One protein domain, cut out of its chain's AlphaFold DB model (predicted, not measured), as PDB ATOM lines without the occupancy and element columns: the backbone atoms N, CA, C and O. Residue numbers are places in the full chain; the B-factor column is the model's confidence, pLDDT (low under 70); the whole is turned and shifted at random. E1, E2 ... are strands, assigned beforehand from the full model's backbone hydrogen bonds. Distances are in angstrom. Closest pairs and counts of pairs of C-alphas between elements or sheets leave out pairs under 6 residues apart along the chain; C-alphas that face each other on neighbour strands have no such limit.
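AT A GLANCE: This is residues 2 to 46 of the 135 residues of an uncharacterized protein of bacterium M21 (UniProt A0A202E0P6). This small domain has little regular structure: a long looping stretch, residues 2 to 36, folds back on itself, and a small two-stranded hairpin, E1 then E2, follows at one end of the longest axis. Within that stretch, residues 22 to 23 pair with residues 30 to 31, antiparallel, as strands do, though both runs are too short to be named. Of 45 printed residues, 6 are in named strands, with no named helix; the class is all strand. The whole is compact, with a radius of gyration of the C-alphas of 9.5 A and spans of 28 by 21 by 15 A.

HOW THE PARTS SIT: Go to E1, residues 37 to 39, and E2, residues 42 to 44: this hairpin is antiparallel, at 142 degrees, with a tight link. N 37 and O 44, 2.9 A apart, are within hydrogen-bond range.

IN THESE COORDINATES: Begin at C-alpha 2, (28.699, 14.743, 147.596). Find E1 from C-alpha 37 at (14.490, 16.647, 145.633), 6.3 A long; E2, 6.7 A, ends at C-alpha 44, (13.005, 13.707, 149.412).

THE WHOLE: The C-alphas of Glu 17 and Gly 40, the two farthest apart, are 28.2 A apart. The printed part has no cut; pLDDT is under 70 at residues 2 to 4.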
ATOM      1  N   VAL A   2      28.632  15.969 146.782       55.09
ATOM      2  CA  VAL A   2      28.699  14.743 147.596       55.09
ATOM      3  C   VAL A   2      28.510  13.554 146.658       55.09
ATOM      4  O   VAL A   2      27.456  13.441 146.036       55.09
ATOM      5  N   GLU A   3      29.527  12.707 146.523       60.66
ATOM      6  CA  GLU A   3      29.430  11.435 145.799       60.66
ATOM      7  C   GLU A   3      28.432  10.531 146.539       60.66
ATOM      8  O   GLU A   3      28.692  10.071 147.652       60.66
ATOM      9  N   LYS A   4      27.240  10.331 145.964       66.88
ATOM     10  CA  LYS A   4      26.222   9.440 146.534       66.88
ATOM     11  C   LYS A   4      26.497   8.020 146.053       66.88
ATOM     12  O   LYS A   4      26.402   7.737 144.863       66.88
ATOM     13  N   LYS A   5      26.860   7.135 146.983       70.81
ATOM     14  CA  LYS A   5      27.093   5.714 146.705       70.81
ATOM     15  C   LYS A   5      25.766   5.024 146.365       70.81
ATOM     16  O   LYS A   5      24.772   5.241 147.053       70.81
ATOM     17  N   LEU A   6      25.771   4.196 145.322       75.44
ATOM     18  CA  LEU A   6      24.627   3.373 144.920       75.44
ATOM     19  C   LEU A   6      24.185   2.453 146.070       75.44
ATOM     20  O   LEU A   6      25.007   1.970 146.854       75.44
ATOM     21  N   MET A   7      22.877   2.238 146.190       73.69
ATOM     22  CA  MET A   7      22.280   1.331 147.165       73.69
ATOM     23  C   MET A   7      22.134  -0.052 146.535       73.69
ATOM     24  O   MET A   7      21.165  -0.309 145.823       73.69
ATOM     25  N   ASP A   8      23.079  -0.946 146.833       76.56
ATOM     26  CA  ASP A   8      23.096  -2.309 146.293       76.56
ATOM     27  C   ASP A   8      21.745  -3.026 146.517       76.56
ATOM     28  O   ASP A   8      21.265  -3.168 147.648       76.56
ATOM     29  N   GLY A   9      21.111  -3.465 145.423       78.00
ATOM     30  CA  GLY A   9      19.879  -4.265 145.436       78.00
ATOM     31  C   GLY A   9      18.568  -3.494 145.654       78.00
ATOM     32  O   GLY A   9      17.546  -4.111 145.972       78.00
ATOM     33  N   LYS A  10      18.559  -2.162 145.515       86.06
ATOM     34  CA  LYS A  10      17.345  -1.328 145.603       86.06
ATOM     35  C   LYS A  10      17.200  -0.486 144.333       86.06
ATOM     36  O   LYS A  10      18.030   0.375 144.079       86.06
ATOM     37  N   VAL A  11      16.101  -0.661 143.602       90.75
ATOM     38  CA  VAL A  11      15.777   0.145 142.409       90.75
ATOM     39  C   VAL A  11      14.807   1.277 142.731       90.75
ATOM     40  O   VAL A  11      14.063   1.218 143.721       90.75
ATOM     41  N   CYS A  12      14.804   2.321 141.903       91.44
ATOM     42  CA  CYS A  12      13.810   3.378 142.024       91.44
ATOM     43  C   CYS A  12      12.426   2.865 141.577       91.44
ATOM     44  O   CYS A  12      12.300   2.342 140.476       91.44
ATOM     45  N   PRO A  13      11.346   3.060 142.357       90.12
ATOM     46  CA  PRO A  13      10.008   2.628 141.944       90.12
ATOM     47  C   PRO A  13       9.463   3.361 140.714       90.12
ATOM     48  O   PRO A  13       8.512   2.883 140.108       90.12
ATOM     49  N   ASN A  14      10.013   4.538 140.397       89.31
ATOM     50  CA  ASN A  14       9.619   5.325 139.229       89.31
ATOM     51  C   ASN A  14      10.462   4.995 137.988       89.31
ATOM     52  O   ASN A  14      10.004   5.204 136.874       89.31
ATOM     53  N   HIS A  15      11.669   4.462 138.201       89.75
ATOM     54  CA  HIS A  15      12.615   4.074 137.157       89.75
ATOM     55  C   HIS A  15      13.230   2.722 137.546       89.75
ATOM     56  O   HIS A  15      14.296   2.690 138.171       89.75
ATOM     57  N   PRO A  16      12.532   1.605 137.272       87.62
ATOM     58  CA  PRO A  16      12.977   0.270 137.674       87.62
ATOM     59  C   PRO A  16      14.321  -0.132 137.059       87.62
ATOM     60  O   PRO A  16      15.016  -0.978 137.615       87.62
ATOM     61  N   GLU A  17      14.683   0.472 135.928       87.81
ATOM     62  CA  GLU A  17      15.958   0.281 135.238       87.81
ATOM     63  C   GLU A  17      17.153   0.995 135.891       87.81
ATOM     64  O   GLU A  17      18.290   0.754 135.484       87.81
ATOM     65  N   ILE A  18      16.926   1.852 136.896       88.94
ATOM     66  CA  ILE A  18      17.978   2.639 137.549       88.94
ATOM     67  C   ILE A  18      18.084   2.270 139.030       88.94
ATOM     68  O   ILE A  18      17.105   2.287 139.790       88.94
ATOM     69  N   ASP A  19      19.315   2.017 139.464       90.00
ATOM     70  CA  ASP A  19      19.641   1.801 140.867       90.00
ATOM     71  C   ASP A  19      19.399   3.062 141.706       90.00
ATOM     72  O   ASP A  19      19.673   4.203 141.312       90.00
ATOM     73  N   ALA A  20      18.879   2.858 142.911       90.81
ATOM     74  CA  ALA A  20      18.675   3.946 143.846       90.81
ATOM     75  C   ALA A  20      20.013   4.412 144.430       90.81
ATOM     76  O   ALA A  20      20.845   3.607 144.841       90.81
ATOM     77  N   VAL A  21      20.202   5.725 144.536       92.25
ATOM     78  CA  VAL A  21      21.389   6.338 145.158       92.25
ATOM     79  C   VAL A  21      21.106   6.815 146.581       92.25
ATOM     80  O   VAL A  21      22.022   6.990 147.380       92.25
ATOM     81  N   SER A  22      19.835   7.034 146.931       90.81
ATOM     82  CA  SER A  22      19.440   7.426 148.283       90.81
ATOM     83  C   SER A  22      18.016   6.993 148.627       90.81
ATOM     84  O   SER A  22      17.352   6.286 147.864       90.81
ATOM     85  N   ARG A  23      17.551   7.361 149.823       92.44
ATOM     86  CA  ARG A  23      16.181   7.120 150.288       92.44
ATOM     87  C   ARG A  23      15.576   8.425 150.770       92.44
ATOM     88  O   ARG A  23      16.258   9.208 151.422       92.44
ATOM     89  N   CYS A  24      14.286   8.608 150.508       93.62
ATOM     90  CA  CYS A  24      13.524   9.723 151.056       93.62
ATOM     91  C   CYS A  24      13.592   9.714 152.590       93.62
ATOM     92  O   CYS A  24      13.276   8.692 153.203       93.62
ATOM     93  N   THR A  25      13.937  10.836 153.219       93.19
ATOM     94  CA  THR A  25      14.034  10.924 154.687       93.19
ATOM     95  C   THR A  25      12.686  10.711 155.390       93.19
ATOM     96  O   THR A  25      12.649  10.223 156.514       93.19
ATOM     97  N   THR A  26      11.570  11.017 154.722       92.94
ATOM     98  CA  THR A  26      10.222  10.940 155.313       92.94
ATOM     99  C   THR A  26       9.578   9.564 155.151       92.94
ATOM    100  O   THR A  26       9.039   9.014 156.104       92.94
ATOM    101  N   CYS A  27       9.590   9.007 153.935       93.50
ATOM    102  CA  CYS A  27       8.866   7.769 153.602       93.50
ATOM    103  C   CYS A  27       9.786   6.579 153.302       93.50
ATOM    104  O   CYS A  27       9.302   5.492 152.994       93.50
ATOM    105  N   PHE A  28      11.107   6.784 153.343       91.88
ATOM    106  CA  PHE A  28      12.141   5.774 153.092       91.88
ATOM    107  C   PHE A  28      12.087   5.096 151.717       91.88
ATOM    108  O   PHE A  28      12.776   4.099 151.486       91.88
ATOM    109  N   LYS A  29      11.323   5.662 150.774       92.19
ATOM    110  CA  LYS A  29      11.288   5.212 149.382       92.19
ATOM    111  C   LYS A  29      12.680   5.375 148.743       92.19
ATOM    112  O   LYS A  29      13.249   6.459 148.874       92.19
ATOM    113  N   PRO A  30      13.220   4.346 148.066       93.50
ATOM    114  CA  PRO A  30      14.475   4.459 147.327       93.50
ATOM    115  C   PRO A  30      14.327   5.373 146.101       93.50
ATOM    116  O   PRO A  30      13.319   5.309 145.394       93.50
ATOM    117  N   LEU A  31      15.320   6.230 145.860       93.31
ATOM    118  CA  LEU A  31      15.319   7.252 144.809       93.31
ATOM    119  C   LEU A  31      16.579   7.149 143.947       93.31
ATOM    120  O   LEU A  31      17.686   7.038 144.478       93.31
ATOM    121  N   CYS A  32      16.410   7.207 142.624       93.19
ATOM    122  CA  CYS A  32      17.515   7.440 141.693       93.19
ATOM    123  C   CYS A  32      17.929   8.921 141.720       93.19
ATOM    124  O   CYS A  32      17.207   9.759 142.260       93.19
ATOM    125  N   ALA A  33      19.073   9.254 141.117       89.75
ATOM    126  CA  ALA A  33      19.617  10.614 141.118       89.75
ATOM    127  C   ALA A  33      18.643  11.677 140.568       89.75
ATOM    128  O   ALA A  33      18.653  12.810 141.042       89.75
ATOM    129  N   GLU A  34      17.778  11.301 139.624       90.25
ATOM    130  CA  GLU A  34      16.804  12.198 138.987       90.25
ATOM    131  C   GLU A  34      15.546  12.434 139.830       90.25
ATOM    132  O   GLU A  34      14.931  13.492 139.754       90.25
ATOM    133  N   CYS A  35      15.156  11.466 140.662       91.19
ATOM    134  CA  CYS A  35      13.967  11.579 141.510       91.19
ATOM    135  C   CYS A  35      14.245  12.249 142.866       91.19
ATOM    136  O   CYS A  35      13.354  12.288 143.717       91.19
ATOM    137  N   ILE A  36      15.469  12.728 143.102       92.19
ATOM    138  CA  ILE A  36      15.846  13.359 144.366       92.19
ATOM    139  C   ILE A  36      15.522  14.844 144.328       92.19
ATOM    140  O   ILE A  36      16.108  15.613 143.571       92.19
ATOM    141  N   LEU A  37      14.667  15.253 145.256       92.75
ATOM    142  CA  LEU A  37      14.490  16.647 145.633       92.75
ATOM    143  C   LEU A  37      15.348  16.910 146.871       92.75
ATOM    144  O   LEU A  37      15.090  16.358 147.941       92.75
ATOM    145  N   CYS A  38      16.399  17.715 146.710       90.50
ATOM    146  CA  CYS A  38      17.296  18.079 147.802       90.50
ATOM    147  C   CYS A  38      16.820  19.381 148.455       90.50
ATOM    148  O   CYS A  38      16.937  20.456 147.863       90.50
ATOM    149  N   THR A  39      16.318  19.290 149.687       89.69
ATOM    150  CA  THR A  39      15.813  20.442 150.448       89.69
ATOM    151  C   THR A  39      16.456  20.451 151.828       89.69
ATOM    152  O   THR A  39      16.357  19.479 152.571       89.69
ATOM    153  N   GLY A  40      17.145  21.537 152.192       84.75
ATOM    154  CA  GLY A  40      17.812  21.638 153.500       84.75
ATOM    155  C   GLY A  40      18.912  20.591 153.730       84.75
ATOM    156  O   GLY A  40      19.161  20.213 154.869       84.75
ATOM    157  N   GLY A  41      19.545  20.094 152.659       88.25
ATOM    158  CA  GLY A  41      20.599  19.071 152.731       88.25
ATOM    159  C   GLY A  41      20.095  17.635 152.912       88.25
ATOM    160  O   GLY A  41      20.909  16.736 153.114       88.25
ATOM    161  N   LEU A  42      18.780  17.415 152.836       91.50
ATOM    162  CA  LEU A  42      18.141  16.104 152.920       91.50
ATOM    163  C   LEU A  42      17.463  15.743 151.597       91.50
ATOM    164  O   LEU A  42      17.047  16.621 150.839       91.50
ATOM    165  N   ASP A  43      17.335  14.440 151.351       94.69
ATOM    166  CA  ASP A  43      16.778  13.889 150.119       94.69
ATOM    167  C   ASP A  43      15.304  13.504 150.298       94.69
ATOM    168  O   ASP A  43      14.948  12.736 151.198       94.69
ATOM    169  N   PHE A  44      14.444  13.975 149.395       95.00
ATOM    170  CA  PHE A  44      13.005  13.707 149.412       95.00
ATOM    171  C   PHE A  44      12.491  13.241 148.051       95.00
ATOM    172  O   PHE A  44      13.057  13.560 147.011       95.00
ATOM    173  N   CYS A  45      11.383  12.494 148.063       93.75
ATOM    174  CA  CYS A  45      10.724  12.034 146.837       93.75
ATOM    175  C   CYS A  45       9.687  13.022 146.283       93.75
ATOM    176  O   CYS A  45       9.219  12.844 145.164       93.75
ATOM    177  N   SER A  46       9.247  13.994 147.089       93.44
ATOM    178  CA  SER A  46       8.253  15.008 146.715       93.44
ATOM    179  C   SER A  46       8.293  16.199 147.676       93.44
ATOM    180  O   SER A  46       8.713  16.051 148.830       93.44
TER     181      SER A  46